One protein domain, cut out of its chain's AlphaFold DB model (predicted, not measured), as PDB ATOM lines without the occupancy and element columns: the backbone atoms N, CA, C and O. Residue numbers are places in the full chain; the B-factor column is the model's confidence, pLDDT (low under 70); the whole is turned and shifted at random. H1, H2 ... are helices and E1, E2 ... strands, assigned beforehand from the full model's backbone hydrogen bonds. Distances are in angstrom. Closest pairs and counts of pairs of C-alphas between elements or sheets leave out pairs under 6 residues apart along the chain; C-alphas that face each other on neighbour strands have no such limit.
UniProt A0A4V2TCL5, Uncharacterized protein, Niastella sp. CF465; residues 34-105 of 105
ATOM      1  N   GLN A  34      21.233 -44.613  14.577       79.06
ATOM      2  CA  GLN A  34      20.695 -44.403  15.912       79.06
ATOM      3  C   GLN A  34      21.563 -45.189  16.887       79.06
ATOM      4  O   GLN A  34      21.623 -46.415  16.836       79.06
ATOM      5  N   ILE A  35      22.291 -44.465  17.729       86.50
ATOM      6  CA  ILE A  35      23.121 -45.050  18.776       86.50
ATOM      7  C   ILE A  35      22.329 -44.977  20.077       86.50
ATOM      8  O   ILE A  35      21.738 -43.944  20.397       86.50
ATOM      9  N   ASN A  36      22.292 -46.101  20.791       92.62
ATOM     10  CA  ASN A  36      21.688 -46.196  22.109       92.62
ATOM     11  C   ASN A  36      22.736 -45.817  23.159       92.62
ATOM     12  O   ASN A  36      23.683 -46.575  23.365       92.62
ATOM     13  N   TYR A  37      22.601 -44.646  23.770       93.12
ATOM     14  CA  TYR A  37      23.580 -44.135  24.725       93.12
ATOM     15  C   TYR A  37      23.168 -44.487  26.149       93.12
ATOM     16  O   TYR A  37      21.986 -44.432  26.481       93.12
ATOM     17  N   TYR A  38      24.142 -44.802  27.000       94.50
ATOM     18  CA  TYR A  38      23.974 -44.689  28.446       94.50
ATOM     19  C   TYR A  38      24.065 -43.214  28.828       94.50
ATOM     20  O   TYR A  38      24.992 -42.525  28.393       94.50
ATOM     21  N   TRP A  39      23.091 -42.744  29.605       92.50
ATOM     22  CA  TRP A  39      22.966 -41.339  29.979       92.50
ATOM     23  C   TRP A  39      23.590 -41.094  31.345       92.50
ATOM     24  O   TRP A  39      23.317 -41.810  32.313       92.50
ATOM     25  N   PHE A  40      24.405 -40.054  31.408       92.69
ATOM     26  CA  PHE A  40      25.102 -39.620  32.602       92.69
ATOM     27  C   PHE A  40      24.946 -38.115  32.774       92.69
ATOM     28  O   PHE A  40      24.800 -37.377  31.796       92.69
ATOM     29  N   ASP A  41      25.013 -37.655  34.014       89.44
ATOM     30  CA  ASP A  41      25.019 -36.230  34.314       89.44
ATOM     31  C   ASP A  41      26.364 -35.564  33.943       89.44
ATOM     32  O   ASP A  41      27.308 -36.180  33.428       89.44
ATOM     33  N   VAL A  42      26.482 -34.271  34.253       87.44
ATOM     34  CA  VAL A  42      27.727 -33.509  34.067       87.44
ATOM     35  C   VAL A  42      28.908 -34.045  34.890       87.44
ATOM     36  O   VAL A  42      30.059 -33.764  34.543       87.44
ATOM     37  N   THR A  43      28.650 -34.826  35.944       90.75
ATOM     38  CA  THR A  43      29.639 -35.400  36.871       90.75
ATOM     39  C   THR A  43      29.994 -36.864  36.581       90.75
ATOM     40  O   THR A  43      30.816 -37.430  37.296       90.75
ATOM     41  N   ASN A  44      29.473 -37.450  35.494       90.06
ATOM     42  CA  ASN A  44      29.603 -38.873  35.132       90.06
ATOM     43  C   ASN A  44      28.846 -39.833  36.067       90.06
ATOM     44  O   ASN A  44      29.164 -41.020  36.132       90.06
ATOM     45  N   THR A  45      27.822 -39.344  36.756       92.38
ATOM     46  CA  THR A  45      26.880 -40.172  37.507       92.38
ATOM     47  C   THR A  45      25.847 -40.754  36.550       92.38
ATOM     48  O   THR A  45      25.231 -40.022  35.774       92.38
ATOM     49  N   TRP A  46      25.662 -42.074  36.582       92.12
ATOM     50  CA  TRP A  46      24.667 -42.748  35.750       92.12
ATOM     51  C   TRP A  46      23.248 -42.317  36.126       92.12
ATOM     52  O   TRP A  46      22.863 -42.349  37.293       92.12
ATOM     53  N   LEU A  47      22.446 -41.969  35.121       90.19
ATOM     54  CA  LEU A  47      21.091 -41.443  35.297       90.19
ATOM     55  C   LEU A  47      19.988 -42.511  35.228       90.19
ATOM     56  O   LEU A  47      18.821 -42.184  35.018       90.19
ATOM     57  N   GLY A  48      20.337 -43.793  35.336       89.69
ATOM     58  CA  GLY A  48      19.354 -44.880  35.355       89.69
ATOM     59  C   GLY A  48      18.747 -45.232  33.994       89.69
ATOM     60  O   GLY A  48      17.873 -46.092  33.931       89.69
ATOM     61  N   ARG A  49      19.182 -44.593  32.896       88.56
ATOM     62  CA  ARG A  49      18.589 -44.793  31.564       88.56
ATOM     63  C   ARG A  49      19.610 -45.045  30.459       88.56
ATOM     64  O   ARG A  49      20.707 -44.484  30.449       88.56
ATOM     65  N   GLN A  50      19.214 -45.900  29.520       92.06
ATOM     66  CA  GLN A  50      19.916 -46.169  28.272       92.06
ATOM     67  C   GLN A  50      18.917 -45.986  27.131       92.06
ATOM     68  O   GLN A  50      17.961 -46.755  27.019       92.06
ATOM     69  N   ASN A  51      19.095 -44.940  26.326       89.19
ATOM     70  CA  ASN A  51      18.136 -44.612  25.278       89.19
ATOM     71  C   ASN A  51      18.794 -44.021  24.030       89.19
ATOM     72  O   ASN A  51      19.863 -43.402  24.090       89.19
ATOM     73  N   THR A  52      18.133 -44.179  22.881       89.00
ATOM     74  CA  THR A  52      18.525 -43.445  21.674       89.00
ATOM     75  C   THR A  52      18.081 -41.992  21.792       89.00
ATOM     76  O   THR A  52      17.050 -41.699  22.388       89.00
ATOM     77  N   VAL A  53      18.812 -41.075  21.160       83.75
ATOM     78  CA  VAL A  53      18.430 -39.648  21.118       83.75
ATOM     79  C   VAL A  53      17.041 -39.453  20.500       83.75
ATOM     80  O   VAL A  53      16.273 -38.607  20.938       83.75
ATOM     81  N   ALA A  54      16.699 -40.256  19.487       81.06
ATOM     82  CA  ALA A  54      15.392 -40.190  18.843       81.06
ATOM     83  C   ALA A  54      14.267 -40.608  19.797       81.06
ATOM     84  O   ALA A  54      13.254 -39.921  19.872       81.06
ATOM     85  N   ASN A  55      14.455 -41.696  20.546       83.88
ATOM     86  CA  ASN A  55      13.490 -42.120  21.553       83.88
ATOM     87  C   ASN A  55      13.396 -41.115  22.696       83.88
ATOM     88  O   ASN A  55      12.290 -40.832  23.137       83.88
ATOM     89  N   GLU A  56      14.514 -40.547  23.150       80.25
ATOM     90  CA  GLU A  56      14.476 -39.529  24.199       80.25
ATOM     91  C   GLU A  56      13.663 -38.317  23.748       80.25
ATOM     92  O   GLU A  56      12.772 -37.861  24.460       80.25
ATOM     93  N   LYS A  57      13.891 -37.855  22.516       78.25
ATOM     94  CA  LYS A  57      13.105 -36.782  21.907       78.25
ATOM     95  C   LYS A  57      11.623 -37.133  21.793       78.25
ATOM     96  O   LYS A  57      10.783 -36.268  22.004       78.25
ATOM     97  N   LEU A  58      11.282 -38.375  21.453       78.31
ATOM     98  CA  LEU A  58       9.885 -38.812  21.378       78.31
ATOM     99  C   LEU A  58       9.221 -38.879  22.757       78.31
ATOM    100  O   LEU A  58       8.061 -38.501  22.883       78.31
ATOM    101  N   LEU A  59       9.941 -39.356  23.775       73.81
ATOM    102  CA  LEU A  59       9.415 -39.522  25.132       73.81
ATOM    103  C   LEU A  59       9.266 -38.191  25.863       73.81
ATOM    104  O   LEU A  59       8.311 -38.000  26.607       73.81
ATOM    105  N   THR A  60      10.216 -37.288  25.655       70.56
ATOM    106  CA  THR A  60      10.294 -36.028  26.399       70.56
ATOM    107  C   THR A  60       9.791 -34.834  25.588       70.56
ATOM    108  O   THR A  60       9.483 -33.789  26.146       70.56
ATOM    109  N   GLY A  61       9.673 -34.974  24.264       64.06
ATOM    110  CA  GLY A  61       9.326 -33.881  23.355       64.06
ATOM    111  C   GLY A  61      10.482 -32.913  23.076       64.06
ATOM    112  O   GLY A  61      10.290 -31.953  22.330       64.06
ATOM    113  N   PHE A  62      11.675 -33.145  23.635       66.94
ATOM    114  CA  PHE A  62      12.784 -32.193  23.570       66.94
ATOM    115  C   PHE A  62      13.767 -32.504  22.441       66.94
ATOM    116  O   PHE A  62      14.238 -33.628  22.268       66.94
ATOM    117  N   ASP A  63      14.071 -31.477  21.650       60.62
ATOM    118  CA  ASP A  63      14.978 -31.550  20.511       60.62
ATOM    119  C   ASP A  63      16.290 -30.820  20.802       60.62
ATOM    120  O   ASP A  63      16.282 -29.701  21.307       60.62
ATOM    121  N   GLU A  64      17.411 -31.401  20.375       58.09
ATOM    122  CA  GLU A  64      18.744 -30.786  20.458       58.09
ATOM    123  C   GLU A  64      18.849 -29.493  19.612       58.09
ATOM    124  O   GLU A  64      19.856 -28.793  19.694       58.09
ATOM    125  N   SER A  65      17.868 -29.197  18.742       56.78
ATOM    126  CA  SER A  65      18.122 -28.402  17.537       56.78
ATOM    127  C   SER A  65      17.593 -26.963  17.459       56.78
ATOM    128  O   SER A  65      18.098 -26.250  16.595       56.78
ATOM    129  N   THR A  66      16.652 -26.464  18.278       54.03
ATOM    130  CA  THR A  66      15.997 -25.184  17.886       54.03
ATOM    131  C   THR A  66      15.501 -24.203  18.948       54.03
ATOM    132  O   THR A  66      15.078 -23.115  18.555       54.03
ATOM    133  N   SER A  67      15.587 -24.452  20.254       51.50
ATOM    134  CA  SER A  67      15.090 -23.455  21.220       51.50
ATOM    135  C   SER A  67      15.956 -23.337  22.465       51.50
ATOM    136  O   SER A  67      15.947 -24.194  23.340       51.50
ATOM    137  N   ASN A  68      16.673 -22.215  22.554       47.59
ATOM    138  CA  ASN A  68      17.080 -21.640  23.834       47.59
ATOM    139  C   ASN A  68      15.798 -21.220  24.602       47.59
ATOM    140  O   ASN A  68      14.871 -20.729  23.954       47.59
ATOM    141  N   PRO A  69      15.743 -21.326  25.944       54.78
ATOM    142  CA  PRO A  69      16.887 -21.496  26.830       54.78
ATOM    143  C   PRO A  69      16.911 -22.844  27.588       54.78
ATOM    144  O   PRO A  69      15.874 -23.368  27.963       54.78
ATOM    145  N   LYS A  70      18.128 -23.312  27.908       54.53
ATOM    146  CA  LYS A  70      18.469 -24.266  28.994       54.53
ATOM    147  C   LYS A  70      17.998 -25.719  28.841       54.53
ATOM    148  O   LYS A  70      17.100 -26.173  29.536       54.53
ATOM    149  N   THR A  71      18.732 -26.497  28.059       65.25
ATOM    150  CA  THR A  71      18.820 -27.941  28.296       65.25
ATOM    151  C   THR A  71      19.849 -28.230  29.395       65.25
ATOM    152  O   THR A  71      20.889 -27.569  29.480       65.25
ATOM    153  N   LEU A  72      19.567 -29.209  30.257       74.44
ATOM    154  CA  LEU A  72      20.587 -29.849  31.080       74.44
ATOM    155  C   LEU A  72      21.538 -30.574  30.133       74.44
ATOM    156  O   LEU A  72      21.133 -31.456  29.373       74.44
ATOM    157  N   GLN A  73      22.799 -30.155  30.148       83.56
ATOM    158  CA  GLN A  73      23.834 -30.845  29.402       83.56
ATOM    159  C   GLN A  73      24.137 -32.163  30.106       83.56
ATOM    160  O   GLN A  73      24.531 -32.194  31.269       83.56
ATOM    161  N   GLU A  74      23.981 -33.246  29.374       87.81
ATOM    162  CA  GLU A  74      24.260 -34.597  29.818       87.81
ATOM    163  C   GLU A  74      25.328 -35.208  28.920       87.81
ATOM    164  O   GLU A  74      25.769 -34.647  27.906       87.81
ATOM    165  N   LYS A  75      25.791 -36.378  29.323       91.62
ATOM    166  CA  LYS A  75      26.861 -37.090  28.654       91.62
ATOM    167  C   LYS A  75      26.358 -38.454  28.219       91.62
ATOM    168  O   LYS A  75      25.750 -39.187  28.996       91.62
ATOM    169  N   GLY A  76      26.605 -38.775  26.956       93.00
ATOM    170  CA  GLY A  76      26.267 -40.050  26.350       93.00
ATOM    171  C   GLY A  76      27.512 -40.868  26.073       93.00
ATOM    172  O   GLY A  76      28.395 -40.406  25.349       93.00
ATOM    173  N   TRP A  77      27.541 -42.101  26.575       95.88
ATOM    174  CA  TRP A  77      28.513 -43.111  26.147       95.88
ATOM    175  C   TRP A  77      27.817 -44.249  25.412       95.88
ATOM    176  O   TRP A  77      26.769 -44.749  25.833       95.88
ATOM    177  N   ALA A  78      28.387 -44.634  24.276       95.00
ATOM    178  CA  ALA A  78      27.958 -45.799  23.530       95.00
ATOM    179  C   ALA A  78      28.266 -47.070  24.341       95.00
ATOM    180  O   ALA A  78      29.195 -47.071  25.151       95.00
ATOM    181  N   PRO A  79      27.559 -48.188  24.104       94.31
ATOM    182  CA  PRO A  79      27.738 -49.394  24.910       94.31
ATOM    183  C   PRO A  79      29.155 -49.973  24.863       94.31
ATOM    184  O   PRO A  79      29.570 -50.637  25.801       94.31
ATOM    185  N   SER A  80      29.911 -49.698  23.797       94.12
ATOM    186  CA  SER A  80      31.314 -50.099  23.669       94.12
ATOM    187  C   SER A  80      32.272 -49.325  24.581       94.12
ATOM    188  O   SER A  80      33.380 -49.791  24.808       94.12
ATOM    189  N   ASN A  81      31.864 -48.155  25.081       95.88
ATOM    190  CA  ASN A  81      32.691 -47.258  25.893       95.88
ATOM    191  C   ASN A  81      32.224 -47.199  27.355       95.88
ATOM    192  O   ASN A  81      32.494 -46.231  28.070       95.88
ATOM    193  N   VAL A  82      31.524 -48.244  27.795       96.00
ATOM    194  CA  VAL A  82      30.989 -48.399  29.147       96.00
ATOM    195  C   VAL A  82      31.362 -49.779  29.677       96.00
ATOM    196  O   VAL A  82      31.205 -50.780  28.983       96.00
ATOM    197  N   SER A  83      31.823 -49.835  30.925       96.25
ATOM    198  CA  SER A  83      31.905 -51.071  31.705       96.25
ATOM    199  C   SER A  83      30.653 -51.214  32.563       96.25
ATOM    200  O   SER A  83      30.189 -50.224  33.120       96.25
ATOM    201  N   LEU A  84      30.134 -52.429  32.717       95.81
ATOM    202  CA  LEU A  84      29.069 -52.728  33.676       95.81
ATOM    203  C   LEU A  84      29.680 -53.391  34.912       95.81
ATOM    204  O   LEU A  84      30.530 -54.274  34.772       95.81
ATOM    205  N   ASP A  85      29.278 -52.962  36.105       92.81
ATOM    206  CA  ASP A  85      29.648 -53.652  37.343       92.81
ATOM    207  C   ASP A  85      28.787 -54.914  37.583       92.81
ATOM    208  O   ASP A  85      27.927 -55.276  36.776       92.81
ATOM    209  N   GLN A  86      29.003 -55.595  38.713       92.50
ATOM    210  CA  GLN A  86      28.250 -56.801  39.088       92.50
ATOM    211  C   GLN A  86      26.741 -56.572  39.299       92.50
ATOM    212  O   GLN A  86      25.973 -57.531  39.298       92.50
ATOM    213  N   PHE A  87      26.317 -55.319  39.487       90.94
ATOM    214  CA  PHE A  87      24.923 -54.910  39.637       90.94
ATOM    215  C   PHE A  87      24.343 -54.334  38.334       90.94
ATOM    216  O   PHE A  87      23.186 -53.915  38.310       90.94
ATOM    217  N   GLY A  88      25.122 -54.328  37.247       89.88
ATOM    218  CA  GLY A  88      24.727 -53.765  35.960       89.88
ATOM    219  C   GLY A  88      24.806 -52.239  35.903       89.88
ATOM    220  O   GLY A  88      24.236 -51.649  34.986       89.88
ATOM    221  N   VAL A  89      25.495 -51.589  36.845       94.00
ATOM    222  CA  VAL A  89      25.689 -50.137  36.850       94.00
ATOM    223  C   VAL A  89      26.743 -49.767  35.801       94.00
ATOM    224  O   VAL A  89      27.890 -50.219  35.889       94.00
ATOM    225  N   PRO A  90      26.389 -48.946  34.798       95.50
ATOM    226  CA  PRO A  90      27.317 -48.502  33.776       95.50
ATOM    227  C   PRO A  90      28.296 -47.461  34.319       95.50
ATOM    228  O   PRO A  90      27.909 -46.474  34.938       95.50
ATOM    229  N   THR A  91      29.576 -47.661  34.020       95.56
ATOM    230  CA  THR A  91      30.679 -46.743  34.314       95.56
ATOM    231  C   THR A  91      31.415 -46.401  33.014       95.56
ATOM    232  O   THR A  91      31.800 -47.322  32.286       95.56
ATOM    233  N   PRO A  92      31.632 -45.115  32.686       95.56
ATOM    234  CA  PRO A  92      32.362 -44.727  31.484       95.56
ATOM    235  C   PRO A  92      33.807 -45.230  31.488       95.56
ATOM    236  O   PRO A  92      34.498 -45.141  32.502       95.56
ATOM    237  N   LEU A  93      34.293 -45.699  30.337       94.94
ATOM    238  CA  LEU A  93      35.702 -46.083  30.165       94.94
ATOM    239  C   LEU A  93      36.631 -44.873  29.959       94.94
ATOM    240  O   LEU A  93      37.851 -45.003  30.050       94.94
ATOM    241  N   SER A  94      36.072 -43.698  29.663       92.94
ATOM    242  CA  SER A  94      36.808 -42.464  29.386       92.94
ATOM    243  C   SER A  94      36.137 -41.255  30.040       92.94
ATOM    244  O   SER A  94      34.947 -41.263  30.341       92.94
ATOM    245  N   GLN A  95      36.907 -40.179  30.224       87.88
ATOM    246  CA  GLN A  95      36.386 -38.902  30.731       87.88
ATOM    247  C   GLN A  95      35.660 -38.082  29.654       87.88
ATOM    248  O   GLN A  95      34.877 -37.185  29.971       87.88
ATOM    249  N   THR A  96      35.916 -38.385  28.381       92.69
ATOM    250  CA  THR A  96      35.323 -37.689  27.238       92.69
ATOM    251  C   THR A  96      34.094 -38.455  26.755       92.69
ATOM    252  O   THR A  96      34.242 -39.617  26.375       92.69
ATOM    253  N   PRO A  97      32.899 -37.842  26.735       93.50
ATOM    254  CA  PRO A  97      31.702 -38.511  26.244       93.50
ATOM    255  C   PRO A  97      31.754 -38.733  24.736       93.50
ATOM    256  O   PRO A  97      32.278 -37.902  23.993       93.50
ATOM    257  N   ASP A  98      31.129 -39.817  24.278       91.75
ATOM    258  CA  ASP A  98      30.941 -40.076  22.845       91.75
ATOM    259  C   ASP A  98      29.992 -39.062  22.212       91.75
ATOM    260  O   ASP A  98      30.086 -38.753  21.021       91.75
ATOM    261  N   LYS A  99      29.047 -38.556  23.010       88.81
ATOM    262  CA  LYS A  99      28.115 -37.520  22.591       88.81
ATOM    263  C   LYS A  99      27.752 -36.595  23.751       88.81
ATOM    264  O   LYS A  99      27.413 -37.054  24.840       88.81
ATOM    265  N   ALA A 100      27.773 -35.288  23.498       87.12
ATOM    266  CA  ALA A 100      27.085 -34.325  24.351       87.12
ATOM    267  C   ALA A 100      25.576 -34.480  24.131       87.12
ATOM    268  O   ALA A 100      25.091 -34.311  23.008       87.12
ATOM    269  N   LEU A 101      24.870 -34.862  25.189       85.00
ATOM    270  CA  LEU A 101      23.429 -35.054  25.197       85.00
ATOM    271  C   LEU A 101      22.761 -33.870  25.887       85.00
ATOM    272  O   LEU A 101      23.398 -33.108  26.614       85.00
ATOM    273  N   TYR A 102      21.472 -33.719  25.631       78.12
ATOM    274  CA  TYR A 102      20.684 -32.625  26.164       78.12
ATOM    275  C   TYR A 102      19.298 -33.152  26.509       78.12
ATOM    276  O   TYR A 102      18.606 -33.672  25.635       78.12
ATOM    277  N   SER A 103      18.899 -33.001  27.765       69.69
ATOM    278  CA  SER A 103      17.521 -33.199  28.215       69.69
ATOM    279  C   SER A 103      17.012 -31.908  28.853       69.69
ATOM    280  O   SER A 103      17.791 -31.016  29.191       69.69
ATOM    281  N   HIS A 104      15.699 -31.750  28.965       57.59
ATOM    282  CA  HIS A 104      15.092 -30.680  29.755       57.59
ATOM    283  C   HIS A 104      14.420 -31.332  30.976       57.59
ATOM    284  O   HIS A 104      13.903 -32.442  30.816       57.59
ATOM    285  N   PRO A 105      14.466 -30.716  32.177       57.31
ATOM    286  CA  PRO A 105      13.724 -31.198  33.343       57.31
ATOM    287  C   PRO A 105      12.224 -31.317  33.072       57.31
ATOM    288  O   PRO A 105      11.709 -30.488  32.278       57.31
TER     289      PRO A 105
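This is residues 34 to 105 of the 105 residues of an uncharacterized protein of Niastella sp. CF465 (UniProt A0A4V2TCL5). A strongly twisted sheet of four strands, curled like part of a barrel, curls round one short helix, H1. The small hairpin E4 and E5 makes one end of the elongated outline, and the long loop of residues 61 to 71 makes the other. The printed part has 72 residues, with six named strands and one named helix in the order E1, E2, H1, E3, E4, E5, E6. The larger sheet runs E2, E1, E3, E6, antiparallel throughout, and the class is mixed. The whole is compact, with a radius of gyration of the C-alphas of 12.1 A and spans of 39 by 21 by 18 A.

E1, residues 36 to 40, begins at C-alpha 36 (21.688, -46.196, 22.109) and is 12.8 A long. E2, residues 46 to 52, measures 15.4 A, and H1, residues 53 to 60, 10.4 A. E3, residues 72 to 77, measures 16.2 A. E4 is residues 82 to 84 and E5 residues 90 to 92. E6, residues 99 to 103, measures 12.7 A and ends at C-alpha 103 (17.521, -33.199, 28.215).

E1 and E2 form a hairpin, with N 47 and O 39 2.9 A apart. E1 and E3 are antiparallel at 127 degrees, with N 75 and O 40 2.8 A apart. E3 and E6 share N 72 and O 103 at 2.7 A. E2, H1 and E3 form a split strand-helix-strand unit, two strands of one sheet that are not neighbours, with a helix between them along the chain and E1 between them in the sheet; its crossover is right-handed. H1 is on this sheet; its closest C-alphas to E1 are Val 53 and Asn 36, 7.4 A. In H1 every O i to N i+4 pair is within hydrogen-bond range. In the hairpin E4 and E5, N 91 and O 83 are 2.8 A apart. E3 and E4 meet only through their link.

The two farthest C-alphas, of Ser 67 and Gln 86, are 40.1 A apart. The printed part has no cut. The link from H1 to E3 is long, with 11 residues. Residues 61 to 71 and 103 to 105 have pLDDT under 70.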